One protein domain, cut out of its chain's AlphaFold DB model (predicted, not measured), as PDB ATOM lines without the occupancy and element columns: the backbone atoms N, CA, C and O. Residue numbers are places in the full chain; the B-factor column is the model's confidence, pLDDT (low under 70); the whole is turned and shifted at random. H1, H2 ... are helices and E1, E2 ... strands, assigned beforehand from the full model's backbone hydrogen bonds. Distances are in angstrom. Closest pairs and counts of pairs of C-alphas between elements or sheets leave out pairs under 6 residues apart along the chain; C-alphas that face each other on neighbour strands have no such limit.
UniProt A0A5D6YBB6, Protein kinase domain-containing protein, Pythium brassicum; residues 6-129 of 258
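What this domain is: This is residues 6 to 129 of the 258 residues of the protein "Protein kinase domain-containing protein" of Pythium brassicum (UniProt A0A5D6YBB6). Two antiparallel sheets, one of five strands and one of four, are set at an angle like a V, closed where E8 at the edge of the larger sheet comes close to E3 and E4 of the smaller; the long helix H1 sits in this V and covers one face of each sheet. The larger sheet is strongly twisted, and beyond the end of H1 a loop sticks out at its tip, residues 100 to 103. The printed part has 124 residues, with nine named strands and one named helix in the order E1 E2 E3 E4 E5 E6 E7 H1 E8 E9. The sheet orders are E1 - E2 - E3 - E4 and E5 - E6 - E7 - E9 - E8, both antiparallel throughout, and the class is mixed, helices and strands. The whole is compact, with a radius of gyration of the C-alphas of 14.1 A, and spans 40 by 34 by 26 A.

How they stand to each other: The printed part begins with E1, residues 6 to 8, E2, residues 13 to 16, E3, residues 19 to 22, and E4, residues 25 to 28, a meander, each strand the antiparallel neighbour of the one before. N 8 and O 13 of the hairpin E1 and E2 are 2.9 A apart, within hydrogen-bond range, as are N 14 and O 21 of E2 and E3 at 2.8 A and N 20 and O 27 of E3 and E4 at 2.8 A. A second meander is E5, residues 48 to 52, E6, residues 55 to 61, and E7, residues 68 to 75; N 57 and O 50 are 2.8 A apart, and N 60 and O 69 2.8 A. H1, residues 79 to 96, leads on to the hairpin of E8, residues 113 to 119, and E9, residues 122 to 128. N 72 of E7 and O 125 of E9 are 2.9 A apart, and N 124 of E9 and O 117 of E8 2.9 A. E7, H1 and E8 form a split strand-helix-strand unit, two strands running the same way with E9 between them in the sheet, and its crossover is right-handed. H1 is on this five-stranded sheet, making two layers, a helix over one face, at a height over the sheet of 9.6 A. It lies over E7, E9 and E8 and runs along the strands, at 26 degrees to E8 on the local plane; the closest C-alphas of H1 and E8 are those of Leu 92 and Phe 113, 6.2 A. H1 is also on the four-stranded sheet, again as two layers, at a height over the sheet of 10.1 A; it lies over E3 and only just over E2, with 3 of its 18 C-alphas on E2, and runs across the strands, at 75 degrees to E3 on the local plane. Between the sheets, the closest C-alphas of E4 and E8 are those of Gly 25 and Phe 117, 4.6 A, and of E3 and E8 those of Thr 22 and Leu 118, 5.3 A. E1 and E8 are apart. In H1 every O i to N i+4 pair is within hydrogen-bond range.

Where its parts are: E1 begins at C-alpha 6, (10.720, -45.580, -30.402). From first to last C-alpha E6 measures 19.4 A, E7 22.8 A, H1 25.6 A, E8 17.3 A and E9 19.1 A. H1 begins at C-alpha 79, (0.531, -44.844, -29.248), and E9 ends at C-alpha 128, (3.866, -30.632, -6.765).

The domain as a whole: The two C-alphas farthest apart are those of Gly 10 and Pro 102, 42.0 A. The printed part has no cut. The links E4 to E5, with 19 residues, and H1 to E8, with 16, are long. The mean pLDDT of the printed part is 74.8; 44 residues are under 70, among them residues 6 to 12, 28 to 36 and 93 to 110.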
ATOM      1  N   SER A   6      10.507 -44.175 -30.773       60.78
ATOM      2  CA  SER A   6      10.720 -45.580 -30.402       60.78
ATOM      3  C   SER A   6      10.688 -45.805 -28.890       60.78
ATOM      4  O   SER A   6      11.375 -45.147 -28.111       60.78
ATOM      5  N   PHE A   7       9.862 -46.769 -28.465       61.59
ATOM      6  CA  PHE A   7      10.047 -47.428 -27.175       61.59
ATOM      7  C   PHE A   7      11.091 -48.517 -27.384       61.59
ATOM      8  O   PHE A   7      10.877 -49.430 -28.184       61.59
ATOM      9  N   ILE A   8      12.226 -48.403 -26.703       62.84
ATOM     10  CA  ILE A   8      13.325 -49.350 -26.854       62.84
ATOM     11  C   ILE A   8      13.140 -50.433 -25.791       62.84
ATOM     12  O   ILE A   8      13.642 -50.334 -24.667       62.84
ATOM     13  N   ALA A   9      12.380 -51.468 -26.159       43.97
ATOM     14  CA  ALA A   9      12.234 -52.681 -25.366       43.97
ATOM     15  C   ALA A   9      13.615 -53.353 -25.234       43.97
ATOM     16  O   ALA A   9      14.147 -53.881 -26.205       43.97
ATOM     17  N   GLY A  10      14.227 -53.244 -24.052       49.16
ATOM     18  CA  GLY A  10      15.581 -53.728 -23.752       49.16
ATOM     19  C   GLY A  10      16.440 -52.722 -22.980       49.16
ATOM     20  O   GLY A  10      17.184 -53.117 -22.093       49.16
ATOM     21  N   ALA A  11      16.278 -51.421 -23.247       58.19
ATOM     22  CA  ALA A  11      16.970 -50.351 -22.514       58.19
ATOM     23  C   ALA A  11      16.089 -49.683 -21.441       58.19
ATOM     24  O   ALA A  11      16.559 -48.820 -20.706       58.19
ATOM     25  N   GLY A  12      14.798 -50.038 -21.381       69.12
ATOM     26  CA  GLY A  12      13.840 -49.390 -20.482       69.12
ATOM     27  C   GLY A  12      13.700 -47.894 -20.769       69.12
ATOM     28  O   GLY A  12      13.490 -47.111 -19.852       69.12
ATOM     29  N   ALA A  13      13.866 -47.488 -22.030       73.19
ATOM     30  CA  ALA A  13      13.877 -46.088 -22.421       73.19
ATOM     31  C   ALA A  13      12.828 -45.801 -23.496       73.19
ATOM     32  O   ALA A  13      12.651 -46.562 -24.452       73.19
ATOM     33  N   TYR A  14      12.152 -44.669 -23.350       72.56
ATOM     34  CA  TYR A  14      11.240 -44.121 -24.340       72.56
ATOM     35  C   TYR A  14      11.866 -42.881 -24.975       72.56
ATOM     36  O   TYR A  14      12.089 -41.890 -24.286       72.56
ATOM     37  N   VAL A  15      12.140 -42.920 -26.281       72.00
ATOM     38  CA  VAL A  15      12.818 -41.832 -27.001       72.00
ATOM     39  C   VAL A  15      11.863 -41.185 -27.996       72.00
ATOM     40  O   VAL A  15      11.270 -41.866 -28.836       72.00
ATOM     41  N   LYS A  16      11.745 -39.854 -27.916       69.31
ATOM     42  CA  LYS A  16      10.985 -39.037 -28.861       69.31
ATOM     43  C   LYS A  16      11.662 -37.695 -29.127       69.31
ATOM     44  O   LYS A  16      11.742 -36.829 -28.253       69.31
ATOM     45  N   GLY A  17      12.110 -37.494 -30.365       72.38
ATOM     46  CA  GLY A  17      12.777 -36.259 -30.784       72.38
ATOM     47  C   GLY A  17      14.014 -35.937 -29.933       72.38
ATOM     48  O   GLY A  17      14.988 -36.686 -29.943       72.38
ATOM     49  N   LYS A  18      13.986 -34.812 -29.202       70.56
ATOM     50  CA  LYS A  18      15.087 -34.386 -28.315       70.56
ATOM     51  C   LYS A  18      15.034 -34.993 -26.907       70.56
ATOM     52  O   LYS A  18      15.951 -34.731 -26.139       70.56
ATOM     53  N   TYR A  19      14.009 -35.780 -26.572       72.12
ATOM     54  CA  TYR A  19      13.770 -36.300 -25.222       72.12
ATOM     55  C   TYR A  19      13.896 -37.825 -25.166       72.12
ATOM     56  O   TYR A  19      13.447 -38.529 -26.072       72.12
ATOM     57  N   ALA A  20      14.446 -38.338 -24.069       77.31
ATOM     58  CA  ALA A  20      14.500 -39.758 -23.752       77.31
ATOM     59  C   ALA A  20      14.126 -39.983 -22.283       77.31
ATOM     60  O   ALA A  20      14.875 -39.594 -21.403       77.31
ATOM     61  N   ILE A  21      12.989 -40.611 -21.997       77.81
ATOM     62  CA  ILE A  21      12.606 -40.987 -20.632       77.81
ATOM     63  C   ILE A  21      13.219 -42.347 -20.323       77.81
ATOM     64  O   ILE A  21      12.940 -43.316 -21.024       77.81
ATOM     65  N   THR A  22      14.033 -42.425 -19.284       81.06
ATOM     66  CA  THR A  22      14.689 -43.642 -18.801       81.06
ATOM     67  C   THR A  22      14.212 -43.949 -17.377       81.06
ATOM     68  O   THR A  22      13.496 -43.144 -16.770       81.06
ATOM     69  N   PRO A  23      14.621 -45.083 -16.783       79.56
ATOM     70  CA  PRO A  23      14.315 -45.370 -15.385       79.56
ATOM     71  C   PRO A  23      15.005 -44.411 -14.410       79.56
ATOM     72  O   PRO A  23      14.635 -44.364 -13.245       79.56
ATOM     73  N   THR A  24      15.990 -43.639 -14.879       77.31
ATOM     74  CA  THR A  24      16.803 -42.715 -14.078       77.31
ATOM     75  C   THR A  24      16.486 -41.237 -14.337       77.31
ATOM     76  O   THR A  24      17.180 -40.370 -13.802       77.31
ATOM     77  N   GLY A  25      15.473 -40.931 -15.159       75.62
ATOM     78  CA  GLY A  25      15.020 -39.567 -15.461       75.62
ATOM     79  C   GLY A  25      14.772 -39.316 -16.955       75.62
ATOM     80  O   GLY A  25      14.836 -40.231 -17.770       75.62
ATOM     81  N   VAL A  26      14.525 -38.063 -17.351       73.38
ATOM     82  CA  VAL A  26      14.419 -37.656 -18.770       73.38
ATOM     83  C   VAL A  26      15.733 -37.053 -19.291       73.38
ATOM     84  O   VAL A  26      16.203 -36.004 -18.884       73.38
ATOM     85  N   VAL A  27      16.375 -37.663 -20.265       71.69
ATOM     86  CA  VAL A  27      17.550 -37.064 -20.899       71.69
ATOM     87  C   VAL A  27      17.095 -36.184 -22.056       71.69
ATOM     88  O   VAL A  27      16.382 -36.654 -22.944       71.69
ATOM     89  N   MET A  28      17.525 -34.919 -22.077       67.81
ATOM     90  CA  MET A  28      17.405 -34.079 -23.268       67.81
ATOM     91  C   MET A  28      18.731 -34.037 -24.023       67.81
ATOM     92  O   MET A  28      19.805 -33.804 -23.464       67.81
ATOM     93  N   LYS A  29      18.651 -34.240 -25.338       62.72
ATOM     94  CA  LYS A  29      19.796 -34.137 -26.238       62.72
ATOM     95  C   LYS A  29      20.341 -32.699 -26.218       62.72
ATOM     96  O   LYS A  29      19.689 -31.792 -26.720       62.72
ATOM     97  N   GLY A  30      21.544 -32.514 -25.666       59.22
ATOM     98  CA  GLY A  30      22.297 -31.252 -25.699       59.22
ATOM     99  C   GLY A  30      22.257 -30.386 -24.433       59.22
ATOM    100  O   GLY A  30      23.032 -29.441 -24.360       59.22
ATOM    101  N   THR A  31      21.420 -30.697 -23.438       57.44
ATOM    102  CA  THR A  31      21.270 -29.878 -22.210       57.44
ATOM    103  C   THR A  31      21.511 -30.638 -20.899       57.44
ATOM    104  O   THR A  31      21.613 -30.007 -19.853       57.44
ATOM    105  N   GLY A  32      21.679 -31.967 -20.933       56.81
ATOM    106  CA  GLY A  32      21.939 -32.782 -19.736       56.81
ATOM    107  C   GLY A  32      20.672 -33.199 -18.974       56.81
ATOM    108  O   GLY A  32      19.569 -33.174 -19.525       56.81
ATOM    109  N   ARG A  33      20.839 -33.662 -17.723       54.56
ATOM    110  CA  ARG A  33      19.733 -33.984 -16.797       54.56
ATOM    111  C   ARG A  33      19.053 -32.687 -16.355       54.56
ATOM    112  O   ARG A  33      19.732 -31.724 -16.028       54.56
ATOM    113  N   ALA A  34      17.727 -32.690 -16.300       55.84
ATOM    114  CA  ALA A  34      16.936 -31.512 -15.958       55.84
ATOM    115  C   ALA A  34      15.830 -31.852 -14.947       55.84
ATOM    116  O   ALA A  34      14.667 -31.499 -15.126       55.84
ATOM    117  N   PHE A  35      16.217 -32.581 -13.898       66.62
ATOM    118  CA  PHE A  35      15.345 -32.958 -12.782       66.62
ATOM    119  C   PHE A  35      15.887 -32.386 -11.493       66.62
ATOM    120  O   PHE A  35      17.101 -32.283 -11.321       66.62
ATOM    121  N   SER A  36      14.968 -32.069 -10.594       68.81
ATOM    122  CA  SER A  36      15.270 -31.709  -9.212       68.81
ATOM    123  C   SER A  36      15.155 -32.897  -8.253       68.81
ATOM    124  O   SER A  36      15.485 -32.735  -7.084       68.81
ATOM    125  N   VAL A  37      14.702 -34.068  -8.728       82.56
ATOM    126  CA  VAL A  37      14.542 -35.284  -7.914       82.56
ATOM    127  C   VAL A  37      15.020 -36.533  -8.651       82.56
ATOM    128  O   VAL A  37      14.777 -36.685  -9.856       82.56
ATOM    129  N   GLU A  38      15.649 -37.457  -7.926       85.56
ATOM    130  CA  GLU A  38      15.983 -38.785  -8.434       85.56
ATOM    131  C   GLU A  38      14.942 -39.841  -8.017       85.56
ATOM    132  O   GLU A  38      14.412 -39.794  -6.907       85.56
ATOM    133  N   PRO A  39      14.643 -40.849  -8.862       87.69
ATOM    134  CA  PRO A  39      13.659 -41.892  -8.540       87.69
ATOM    135  C   PRO A  39      13.983 -42.668  -7.261       87.69
ATOM    136  O   PRO A  39      13.082 -43.120  -6.551       87.69
ATOM    137  N   GLU A  40      15.274 -42.826  -6.972       89.25
ATOM    138  CA  GLU A  40      15.754 -43.481  -5.763       89.25
ATOM    139  C   GLU A  40      15.377 -42.676  -4.528       89.25
ATOM    140  O   GLU A  40      14.986 -43.286  -3.545       89.25
ATOM    141  N   GLU A  41      15.383 -41.344  -4.588       91.69
ATOM    142  CA  GLU A  41      15.089 -40.417  -3.486       91.69
ATOM    143  C   GLU A  41      13.593 -40.310  -3.152       91.69
ATOM    144  O   GLU A  41      13.227 -39.711  -2.140       91.69
ATOM    145  N   LEU A  42      12.714 -40.906  -3.960       92.75
ATOM    146  CA  LEU A  42      11.264 -40.856  -3.773       92.75
ATOM    147  C   LEU A  42      10.754 -41.983  -2.871       92.75
ATOM    148  O   LEU A  42      11.183 -43.134  -2.964       92.75
ATOM    149  N   GLU A  43       9.801 -41.671  -1.998       94.62
ATOM    150  CA  GLU A  43       9.004 -42.671  -1.285       94.62
ATOM    151  C   GLU A  43       7.911 -43.230  -2.197       94.62
ATOM    152  O   GLU A  43       7.090 -42.495  -2.748       94.62
ATOM    153  N   TRP A  44       7.885 -44.548  -2.349       92.88
ATOM    154  CA  TRP A  44       6.967 -45.238  -3.248       92.88
ATOM    155  C   TRP A  44       5.902 -46.013  -2.481       92.88
ATOM    156  O   TRP A  44       6.117 -46.407  -1.340       92.88
ATOM    157  N   GLY A  45       4.767 -46.277  -3.132       88.62
ATOM    158  CA  GLY A  45       3.664 -47.028  -2.522       88.62
ATOM    159  C   GLY A  45       2.754 -46.194  -1.617       88.62
ATOM    160  O   GLY A  45       2.022 -46.762  -0.811       88.62
ATOM    161  N   GLY A  46       2.783 -44.864  -1.743       91.19
ATOM    162  CA  GLY A  46       1.837 -43.990  -1.055       91.19
ATOM    163  C   GLY A  46       0.387 -44.192  -1.509       91.19
ATOM    164  O   GLY A  46       0.095 -44.866  -2.502       91.19
ATOM    165  N   ALA A  47      -0.538 -43.592  -0.762       92.06
ATOM    166  CA  ALA A  47      -1.968 -43.688  -1.023       92.06
ATOM    167  C   ALA A  47      -2.341 -43.111  -2.399       92.06
ATOM    168  O   ALA A  47      -1.762 -42.128  -2.864       92.06
ATOM    169  N   VAL A  48      -3.341 -43.710  -3.048       92.62
ATOM    170  CA  VAL A  48      -3.900 -43.188  -4.300       92.62
ATOM    171  C   VAL A  48      -4.762 -41.970  -3.982       92.62
ATOM    172  O   VAL A  48      -5.769 -42.100  -3.293       92.62
ATOM    173  N   ILE A  49      -4.377 -40.811  -4.514       89.19
ATOM    174  CA  ILE A  49      -5.068 -39.527  -4.325       89.19
ATOM    175  C   ILE A  49      -5.929 -39.134  -5.531       89.19
ATOM    176  O   ILE A  49      -6.760 -38.242  -5.429       89.19
ATOM    177  N   GLY A  50      -5.766 -39.807  -6.675       84.50
ATOM    178  CA  GLY A  50      -6.583 -39.549  -7.859       84.50
ATOM    179  C   GLY A  50      -6.516 -40.669  -8.891       84.50
ATOM    180  O   GLY A  50      -5.517 -41.383  -9.008       84.50
ATOM    181  N   ARG A  51      -7.590 -40.833  -9.666       86.00
ATOM    182  CA  ARG A  51      -7.645 -41.724 -10.832       86.00
ATOM    183  C   ARG A  51      -8.297 -40.969 -11.980       86.00
ATOM    184  O   ARG A  51      -9.380 -40.430 -11.809       86.00
ATOM    185  N   GLY A  52      -7.638 -40.937 -13.131       71.38
ATOM    186  CA  GLY A  52      -8.131 -40.262 -14.330       71.38
ATOM    187  C   GLY A  52      -7.946 -41.115 -15.582       71.38
ATOM    188  O   GLY A  52      -7.410 -42.220 -15.536       71.38
ATOM    189  N   ALA A  53      -8.353 -40.575 -16.732       63.28
ATOM    190  CA  ALA A  53      -8.313 -41.279 -18.019       63.28
ATOM    191  C   ALA A  53      -6.904 -41.761 -18.438       63.28
ATOM    192  O   ALA A  53      -6.758 -42.747 -19.169       63.28
ATOM    193  N   SER A  54      -5.858 -41.067 -17.976       65.31
ATOM    194  CA  SER A  54      -4.455 -41.359 -18.291       65.31
ATOM    195  C   SER A  54      -3.748 -42.247 -17.260       65.31
ATOM    196  O   SER A  54      -2.687 -42.778 -17.580       65.31
ATOM    197  N   GLY A  55      -4.331 -42.486 -16.079       78.69
ATOM    198  CA  GLY A  55      -3.746 -43.358 -15.061       78.69
ATOM    199  C   GLY A  55      -4.109 -42.977 -13.624       78.69
ATOM    200  O   GLY A  55      -5.193 -42.455 -13.366       78.69
ATOM    201  N   CYS A  56      -3.222 -43.269 -12.672       88.62
ATOM    202  CA  CYS A  56      -3.431 -42.973 -11.252       88.62
ATOM    203  C   CYS A  56      -2.402 -41.977 -10.718       88.62
ATOM    204  O   CYS A  56      -1.286 -41.878 -11.224       88.62
ATOM    205  N   VAL A  57      -2.797 -41.250  -9.679       91.25
ATOM    206  CA  VAL A  57      -1.942 -40.335  -8.929       91.25
ATOM    207  C   VAL A  57      -1.805 -40.872  -7.512       91.25
ATOM    208  O   VAL A  57      -2.817 -41.134  -6.858       91.25
ATOM    209  N   THR A  58      -0.575 -41.051  -7.037       94.25
ATOM    210  CA  THR A  58      -0.279 -41.430  -5.648       94.25
ATOM    211  C   THR A  58       0.442 -40.308  -4.922       94.25
ATOM    212  O   THR A  58       1.211 -39.568  -5.534       94.25
ATOM    213  N   CYS A  59       0.228 -40.182  -3.614       93.81
ATOM    214  CA  CYS A  59       1.077 -39.322  -2.796       93.81
ATOM    215  C   CYS A  59       2.476 -39.937  -2.648       93.81
ATOM    216  O   CYS A  59       2.662 -41.155  -2.718       93.81
ATOM    217  N   SER A  60       3.473 -39.078  -2.485       95.94
ATOM    218  CA  SER A  60       4.874 -39.437  -2.291       95.94
ATOM    219  C   SER A  60       5.583 -38.338  -1.501       95.94
ATOM    220  O   SER A  60       5.019 -37.277  -1.220       95.94
ATOM    221  N   ARG A  61       6.833 -38.598  -1.136       95.31
ATOM    222  CA  ARG A  61       7.724 -37.657  -0.472       95.31
ATOM    223  C   ARG A  61       9.119 -37.788  -1.060       95.31
ATOM    224  O   ARG A  61       9.614 -38.898  -1.256       95.31
ATOM    225  N   HIS A  62       9.759 -36.656  -1.308       94.06
ATOM    226  CA  HIS A  62      11.183 -36.607  -1.598       94.06
ATOM    227  C   HIS A  62      11.964 -36.746  -0.288       94.06
ATOM    228  O   HIS A  62      11.906 -35.855   0.559       94.06
ATOM    229  N   ARG A  63      12.664 -37.867  -0.083       94.19
ATOM    230  CA  ARG A  63      13.309 -38.188   1.203       94.19
ATOM    231  C   ARG A  63      14.359 -37.167   1.652       94.19
ATOM    232  O   ARG A  63      14.316 -36.808   2.825       94.19
ATOM    233  N   PRO A  64      15.262 -36.665   0.784       93.00
ATOM    234  CA  PRO A  64      16.288 -35.710   1.201       93.00
ATOM    235  C   PRO A  64      15.726 -34.389   1.737       93.00
ATOM    236  O   PRO A  64      16.250 -33.852   2.708       93.00
ATOM    237  N   THR A  65      14.665 -33.859   1.119       90.94
ATOM    238  CA  THR A  65      14.109 -32.538   1.474       90.94
ATOM    239  C   THR A  65      12.840 -32.618   2.318       90.94
ATOM    240  O   THR A  65      12.384 -31.607   2.842       90.94
ATOM    241  N   GLY A  66      12.220 -33.793   2.411       90.62
ATOM    242  CA  GLY A  66      10.899 -33.975   3.004       90.62
ATOM    243  C   GLY A  66       9.749 -33.403   2.168       90.62
ATOM    244  O   GLY A  66       8.607 -33.453   2.629       90.62
ATOM    245  N   THR A  67      10.004 -32.882   0.963       89.44
ATOM    246  CA  THR A  67       8.992 -32.225   0.117       89.44
ATOM    247  C   THR A  67       7.885 -33.214  -0.277       89.44
ATOM    248  O   THR A  67       8.204 -34.281  -0.813       89.44
ATOM    249  N   PRO A  68       6.598 -32.907  -0.024       92.88
ATOM    250  CA  PRO A  68       5.487 -33.736  -0.481       92.88
ATOM    251  C   PRO A  68       5.329 -33.635  -2.002       92.88
ATOM    252  O   PRO A  68       5.460 -32.555  -2.576       92.88
ATOM    253  N   LEU A  69       5.039 -34.761  -2.652       93.94
ATOM    254  CA  LEU A  69       4.918 -34.866  -4.106       93.94
ATOM    255  C   LEU A  69       3.684 -35.681  -4.510       93.94
ATOM    256  O   LEU A  69       3.224 -36.561  -3.779       93.94
ATOM    257  N   ALA A  70       3.186 -35.421  -5.715       93.31
ATOM    258  CA  ALA A  70       2.189 -36.231  -6.401       93.31
ATOM    259  C   ALA A  70       2.852 -37.000  -7.555       93.31
ATOM    260  O   ALA A  70       3.460 -36.404  -8.444       93.31
ATOM    261  N   LEU A  71       2.729 -38.328  -7.558       93.38
ATOM    262  CA  LEU A  71       3.267 -39.194  -8.609       93.38
ATOM    263  C   LEU A  71       2.154 -39.625  -9.560       93.38
ATOM    264  O   LEU A  71       1.346 -40.494  -9.228       93.38
ATOM    265  N   LYS A  72       2.117 -39.038 -10.757       90.56
ATOM    266  CA  LYS A  72       1.144 -39.386 -11.804       90.56
ATOM    267  C   LYS A  72       1.713 -40.492 -12.684       90.56
ATOM    268  O   LYS A  72       2.579 -40.236 -13.515       90.56
ATOM    269  N   SER A  73       1.211 -41.709 -12.512       89.44
ATOM    270  CA  SER A  73       1.597 -42.884 -13.296       89.44
ATOM    271  C   SER A  73       0.729 -43.000 -14.544       89.44
ATOM    272  O   SER A  73      -0.488 -43.136 -14.440       89.44
ATOM    273  N   ILE A  74       1.351 -42.972 -15.719       84.62
ATOM    274  CA  ILE A  74       0.702 -42.987 -17.029       84.62
ATOM    275  C   ILE A  74       1.133 -44.233 -17.794       84.62
ATOM    276  O   ILE A  74       2.312 -44.444 -18.089       84.62
ATOM    277  N   ASN A  75       0.159 -45.069 -18.144       77.88
ATOM    278  CA  ASN A  75       0.425 -46.292 -18.887       77.88
ATOM    279  C   ASN A  75       0.728 -45.984 -20.371       77.88
ATOM    280  O   ASN A  75      -0.030 -45.278 -21.040       77.88
ATOM    281  N   MET A  76       1.820 -46.554 -20.892       71.56
ATOM    282  CA  MET A  76       2.333 -46.288 -22.240       71.56
ATOM    283  C   MET A  76       1.910 -47.293 -23.331       71.56
ATOM    284  O   MET A  76       2.458 -47.245 -24.433       71.56
ATOM    285  N   HIS A  77       0.971 -48.210 -23.084       69.81
ATOM    286  CA  HIS A  77       0.634 -49.259 -24.062       69.81
ATOM    287  C   HIS A  77      -0.019 -48.732 -25.355       69.81
ATOM    288  O   HIS A  77       0.032 -49.403 -26.383       69.81
ATOM    289  N   ASP A  78      -0.573 -47.517 -25.343       69.56
ATOM    290  CA  ASP A  78      -1.236 -46.897 -26.496       69.56
ATOM    291  C   ASP A  78      -0.346 -45.822 -27.150       69.56
ATOM    292  O   ASP A  78       0.211 -44.949 -26.482       69.56
ATOM    293  N   LYS A  79      -0.206 -45.861 -28.483       69.56
ATOM    294  CA  LYS A  79       0.531 -44.844 -29.248       69.56
ATOM    295  C   LYS A  79      -0.042 -43.435 -29.047       69.56
ATOM    296  O   LYS A  79       0.745 -42.527 -28.797       69.56
ATOM    297  N   ALA A  80      -1.359 -43.250 -29.105       69.31
ATOM    298  CA  ALA A  80      -1.992 -41.943 -28.927       69.31
ATOM    299  C   ALA A  80      -1.737 -41.388 -27.517       69.31
ATOM    300  O   ALA A  80      -1.334 -40.233 -27.374       69.31
ATOM    301  N   LYS A  81      -1.860 -42.237 -26.484       69.75
ATOM    302  CA  LYS A  81      -1.544 -41.847 -25.099       69.75
ATOM    303  C   LYS A  81      -0.087 -41.424 -24.953       69.75
ATOM    304  O   LYS A  81       0.178 -40.379 -24.375       69.75
ATOM    305  N   ARG A  82       0.856 -42.170 -25.542       71.69
ATOM    306  CA  ARG A  82       2.284 -41.807 -25.525       71.69
ATOM    307  C   ARG A  82       2.543 -40.438 -26.148       71.69
ATOM    308  O   ARG A  82       3.305 -39.650 -25.595       71.69
ATOM    309  N   GLU A  83       1.922 -40.140 -27.287       71.00
ATOM    310  CA  GLU A  83       2.096 -38.838 -27.935       71.00
ATOM    311  C   GLU A  83       1.559 -37.691 -27.081       71.00
ATOM    312  O   GLU A  83       2.240 -36.672 -26.963       71.00
ATOM    313  N   GLN A  84       0.390 -37.874 -26.465       71.06
ATOM    314  CA  GLN A  84      -0.189 -36.908 -25.539       71.06
ATOM    315  C   GLN A  84       0.708 -36.699 -24.311       71.06
ATOM    316  O   GLN A  84       1.061 -35.564 -24.006       71.06
ATOM    317  N   THR A  85       1.152 -37.778 -23.660       73.75
ATOM    318  CA  THR A  85       2.041 -37.713 -22.490       73.75
ATOM    319  C   THR A  85       3.328 -36.958 -22.791       73.75
ATOM    320  O   THR A  85       3.764 -36.147 -21.983       73.75
ATOM    321  N   MET A  86       3.922 -37.155 -23.968       71.12
ATOM    322  CA  MET A  86       5.124 -36.409 -24.342       71.12
ATOM    323  C   MET A  86       4.858 -34.931 -24.597       71.12
ATOM    324  O   MET A  86       5.721 -34.114 -24.300       71.12
ATOM    325  N   ARG A  87       3.689 -34.564 -25.135       72.19
ATOM    326  CA  ARG A  87       3.317 -33.145 -25.248       72.19
ATOM    327  C   ARG A  87       3.169 -32.514 -23.865       72.19
ATOM    328  O   ARG A  87       3.716 -31.439 -23.660       72.19
ATOM    329  N   GLU A  88       2.509 -33.205 -22.933       73.88
ATOM    330  CA  GLU A  88       2.371 -32.758 -21.536       73.88
ATOM    331  C   GLU A  88       3.747 -32.572 -20.878       73.88
ATOM    332  O   GLU A  88       4.031 -31.508 -20.337       73.88
ATOM    333  N   ILE A  89       4.639 -33.562 -20.991       72.50
ATOM    334  CA  ILE A  89       6.002 -33.485 -20.442       72.50
ATOM    335  C   ILE A  89       6.788 -32.337 -21.071       72.50
ATOM    336  O   ILE A  89       7.452 -31.604 -20.349       72.50
ATOM    337  N   ASN A  90       6.708 -32.148 -22.391       69.94
ATOM    338  CA  ASN A  90       7.423 -31.064 -23.063       69.94
ATOM    339  C   ASN A  90       6.929 -29.691 -22.609       69.94
ATOM    340  O   ASN A  90       7.753 -28.819 -22.361       69.94
ATOM    341  N   ALA A  91       5.614 -29.510 -22.472       68.94
ATOM    342  CA  ALA A  91       5.037 -28.259 -21.992       68.94
ATOM    343  C   ALA A  91       5.460 -27.964 -20.545       68.94
ATOM    344  O   ALA A  91       5.939 -26.868 -20.257       68.94
ATOM    345  N   LEU A  92       5.364 -28.960 -19.655       70.19
ATOM    346  CA  LEU A  92       5.800 -28.836 -18.260       70.19
ATOM    347  C   LEU A  92       7.297 -28.536 -18.164       70.19
ATOM    348  O   LEU A  92       7.711 -27.653 -17.421       70.19
ATOM    349  N   PHE A  93       8.109 -29.213 -18.968       66.44
ATOM    350  CA  PHE A  93       9.551 -29.022 -18.998       66.44
ATOM    351  C   PHE A  93       9.958 -27.650 -19.546       66.44
ATOM    352  O   PHE A  93      10.789 -26.960 -18.960       66.44
ATOM    353  N   ASP A  94       9.378 -27.227 -20.670       63.72
ATOM    354  CA  ASP A  94       9.673 -25.921 -21.261       63.72
ATOM    355  C   ASP A  94       9.218 -24.778 -20.332       63.72
ATOM    356  O   ASP A  94       9.814 -23.698 -20.368       63.72
ATOM    357  N   SER A  95       8.223 -25.033 -19.469       58.16
ATOM    358  CA  SER A  95       7.799 -24.119 -18.401       58.16
ATOM    359  C   SER A  95       8.720 -24.123 -17.170       58.16
ATOM    360  O   SER A  95       8.844 -23.088 -16.518       58.16
ATOM    361  N   SER A  96       9.400 -25.237 -16.862       54.62
ATOM    362  CA  SER A  96      10.243 -25.378 -15.663       54.62
ATOM    363  C   SER A  96      11.729 -25.061 -15.887       54.62
ATOM    364  O   SER A  96      12.422 -24.697 -14.940       54.62
ATOM    365  N   VAL A  97      12.240 -25.155 -17.122       51.19
ATOM    366  CA  VAL A  97      13.691 -25.066 -17.424       51.19
ATOM    367  C   VAL A  97      14.175 -23.672 -17.865       51.19
ATOM    368  O   VAL A  97      15.327 -23.489 -18.257       51.19
ATOM    369  N   ARG A  98      13.369 -22.613 -17.750       46.84
ATOM    370  CA  ARG A  98      13.786 -21.271 -18.204       46.84
ATOM    371  C   ARG A  98      14.433 -20.416 -17.114       46.84
ATOM    372  O   ARG A  98      13.886 -19.424 -16.660       46.84
ATOM    373  N   GLY A  99      15.684 -20.761 -16.809       40.78
ATOM    374  CA  GLY A  99      16.683 -19.886 -16.184       40.78
ATOM    375  C   GLY A  99      17.508 -19.058 -17.185       40.78
ATOM    376  O   GLY A  99      18.660 -18.747 -16.897       40.78
ATOM    377  N   VAL A 100      16.973 -18.711 -18.366       36.47
ATOM    378  CA  VAL A 100      17.655 -17.808 -19.316       36.47
ATOM    379  C   VAL A 100      16.721 -16.660 -19.714       36.47
ATOM    380  O   VAL A 100      15.578 -16.868 -20.109       36.47
ATOM    381  N   TRP A 101      17.252 -15.455 -19.533       31.16
ATOM    382  CA  TRP A 101      16.680 -14.104 -19.597       31.16
ATOM    383  C   TRP A 101      15.875 -13.760 -20.885       31.16
ATOM    384  O   TRP A 101      16.169 -14.337 -21.933       31.16
ATOM    385  N   PRO A 102      14.919 -12.795 -20.854       46.22
ATOM    386  CA  PRO A 102      14.533 -11.953 -19.726       46.22
ATOM    387  C   PRO A 102      13.306 -12.499 -18.987       46.22
ATOM    388  O   PRO A 102      12.174 -12.360 -19.438       46.22
ATOM    389  N   GLY A 103      13.541 -13.058 -17.800       38.81
ATOM    390  CA  GLY A 103      12.690 -12.768 -16.645       38.81
ATOM    391  C   GLY A 103      11.283 -13.363 -16.570       38.81
ATOM    392  O   GLY A 103      10.455 -12.764 -15.890       38.81
ATOM    393  N   TRP A 104      10.986 -14.513 -17.175       44.88
ATOM    394  CA  TRP A 104       9.750 -15.224 -16.824       44.88
ATOM    395  C   TRP A 104       9.984 -16.160 -15.638       44.88
ATOM    396  O   TRP A 104      10.578 -17.228 -15.762       44.88
ATOM    397  N   LEU A 105       9.537 -15.691 -14.471       46.72
ATOM    398  CA  LEU A 105       9.321 -16.468 -13.254       46.72
ATOM    399  C   LEU A 105       8.491 -17.718 -13.602       46.72
ATOM    400  O   LEU A 105       7.586 -17.626 -14.434       46.72
ATOM    401  N   ALA A 106       8.800 -18.870 -12.993       56.22
ATOM    402  CA  ALA A 106       7.984 -20.080 -13.129       56.22
ATOM    403  C   ALA A 106       6.499 -19.715 -12.986       56.22
ATOM    404  O   ALA A 106       6.153 -18.977 -12.062       56.22
ATOM    405  N   CYS A 107       5.650 -20.162 -13.920       61.78
ATOM    406  CA  CYS A 107       4.238 -19.790 -13.908       61.78
ATOM    407  C   CYS A 107       3.597 -20.335 -12.620       61.78
ATOM    408  O   CYS A 107       3.458 -21.549 -12.496       61.78
ATOM    409  N   PRO A 108       3.185 -19.476 -11.676       67.88
ATOM    410  CA  PRO A 108       2.689 -19.899 -10.363       67.88
ATOM    411  C   PRO A 108       1.311 -20.571 -10.429       67.88
ATOM    412  O   PRO A 108       0.837 -21.110  -9.435       67.88
ATOM    413  N   CYS A 109       0.667 -20.537 -11.596       68.62
ATOM    414  CA  CYS A 109      -0.586 -21.232 -11.862       68.62
ATOM    415  C   CYS A 109      -0.386 -22.637 -12.447       68.62
ATOM    416  O   CYS A 109      -1.360 -23.360 -12.646       68.62
ATOM    417  N   LEU A 110       0.852 -23.020 -12.775       69.56
ATOM    418  CA  LEU A 110       1.179 -24.365 -13.227       69.56
ATOM    419  C   LEU A 110       1.793 -25.147 -12.075       69.56
ATOM    420  O   LEU A 110       2.674 -24.655 -11.378       69.56
ATOM    421  N   VAL A 111       1.349 -26.393 -11.920       75.25
ATOM    422  CA  VAL A 111       1.944 -27.317 -10.952       75.25
ATOM    423  C   VAL A 111       3.434 -27.480 -11.226       75.25
ATOM    424  O   VAL A 111       3.849 -27.715 -12.367       75.25
ATOM    425  N   THR A 112       4.248 -27.392 -10.177       79.62
ATOM    426  CA  THR A 112       5.696 -27.535 -10.325       79.62
ATOM    427  C   THR A 112       6.047 -28.952 -10.790       79.62
ATOM    428  O   THR A 112       5.611 -29.948 -10.207       79.62
ATOM    429  N   PHE A 113       6.852 -29.057 -11.849       81.31
ATOM    430  CA  PHE A 113       7.337 -30.326 -12.393       81.31
ATOM    431  C   PHE A 113       8.752 -30.629 -11.893       81.31
ATOM    432  O   PHE A 113       9.698 -29.913 -12.225       81.31
ATOM    433  N   TYR A 114       8.900 -31.710 -11.124       82.38
ATOM    434  CA  TYR A 114      10.174 -32.120 -10.521       82.38
ATOM    435  C   TYR A 114      10.919 -33.151 -11.373       82.38
ATOM    436  O   TYR A 114      12.152 -33.175 -11.405       82.38
ATOM    437  N   GLY A 115      10.177 -33.987 -12.105       83.44
ATOM    438  CA  GLY A 115      10.756 -34.867 -13.107       83.44
ATOM    439  C   GLY A 115       9.849 -35.972 -13.611       83.44
ATOM    440  O   GLY A 115       8.690 -36.077 -13.226       83.44
ATOM    441  N   ALA A 116      10.383 -36.799 -14.509       85.62
ATOM    442  CA  ALA A 116       9.682 -37.963 -15.029       85.62
ATOM    443  C   ALA A 116      10.630 -39.149 -15.223       85.62
ATOM    444  O   ALA A 116      11.796 -38.972 -15.574       85.62
ATOM    445  N   PHE A 117      10.120 -40.356 -15.008       86.94
ATOM    446  CA  PHE A 117      10.896 -41.595 -15.056       86.94
ATOM    447  C   PHE A 117      10.039 -42.759 -15.547       86.94
ATOM    448  O   PHE A 117       8.818 -42.777 -15.369       86.94
ATOM    449  N   LEU A 118      10.680 -43.741 -16.180       83.69
ATOM    450  CA  LEU A 118      10.024 -44.983 -16.573       83.69
ATOM    451  C   LEU A 118      10.081 -45.992 -15.421       83.69
ATOM    452  O   LEU A 118      11.160 -46.362 -14.965       83.69
ATOM    453  N   ARG A 119       8.927 -46.488 -14.986       83.00
ATOM    454  CA  ARG A 119       8.820 -47.520 -13.954       83.00
ATOM    455  C   ARG A 119       7.685 -48.480 -14.280       83.00
ATOM    456  O   ARG A 119       6.600 -48.040 -14.640       83.00
ATOM    457  N   ASP A 120       7.932 -49.784 -14.154       81.69
ATOM    458  CA  ASP A 120       6.917 -50.835 -14.344       81.69
ATOM    459  C   ASP A 120       6.146 -50.708 -15.683       81.69
ATOM    460  O   ASP A 120       4.944 -50.941 -15.767       81.69
ATOM    461  N   SER A 121       6.847 -50.322 -16.760       76.62
ATOM    462  CA  SER A 121       6.283 -50.019 -18.097       76.62
ATOM    463  C   SER A 121       5.320 -48.821 -18.170       76.62
ATOM    464  O   SER A 121       4.642 -48.622 -19.183       76.62
ATOM    465  N   ALA A 122       5.282 -47.991 -17.132       82.44
ATOM    466  CA  ALA A 122       4.579 -46.717 -17.091       82.44
ATOM    467  C   ALA A 122       5.570 -45.547 -17.031       82.44
ATOM    468  O   ALA A 122       6.676 -45.670 -16.505       82.44
ATOM    469  N   VAL A 123       5.161 -44.391 -17.550       85.31
ATOM    470  CA  VAL A 123       5.846 -43.124 -17.268       85.31
ATOM    471  C   VAL A 123       5.221 -42.521 -16.036       85.31
ATOM    472  O   VAL A 123       4.008 -42.352 -15.977       85.31
ATOM    473  N   VAL A 124       6.048 -42.174 -15.068       89.31
ATOM    474  CA  VAL A 124       5.603 -41.533 -13.843       89.31
ATOM    475  C   VAL A 124       6.144 -40.113 -13.817       89.31
ATOM    476  O   VAL A 124       7.333 -39.899 -14.047       89.31
ATOM    477  N   LEU A 125       5.260 -39.152 -13.562       88.75
ATOM    478  CA  LEU A 125       5.598 -37.741 -13.393       88.75
ATOM    479  C   LEU A 125       5.627 -37.415 -11.900       88.75
ATOM    480  O   LEU A 125       4.644 -37.682 -11.211       88.75
ATOM    481  N   ALA A 126       6.718 -36.822 -11.422       90.06
ATOM    482  CA  ALA A 126       6.823 -36.225 -10.098       90.06
ATOM    483  C   ALA A 126       6.413 -34.751 -10.173       90.06
ATOM    484  O   ALA A 126       7.073 -33.936 -10.825       90.06
ATOM    485  N   LEU A 127       5.298 -34.433  -9.521       89.25
ATOM    486  CA  LEU A 127       4.652 -33.125  -9.526       89.25
ATOM    487  C   LEU A 127       4.509 -32.593  -8.101       89.25
ATOM    488  O   LEU A 127       4.541 -33.357  -7.133       89.25
ATOM    489  N   GLU A 128       4.309 -31.287  -7.992       86.88
ATOM    490  CA  GLU A 128       3.866 -30.632  -6.765       86.88
ATOM    491  C   GLU A 128       2.607 -31.294  -6.204       86.88
ATOM    492  O   GLU A 128       1.680 -31.647  -6.940       86.88
ATOM    493  N   PHE A 129       2.589 -31.495  -4.889       88.50
ATOM    494  CA  PHE A 129       1.407 -31.987  -4.203       88.50
ATOM    495  C   PHE A 129       0.458 -30.825  -3.891       88.50
ATOM    496  O   PHE A 129       0.785 -29.965  -3.080       88.50
TER     497      PHE A 129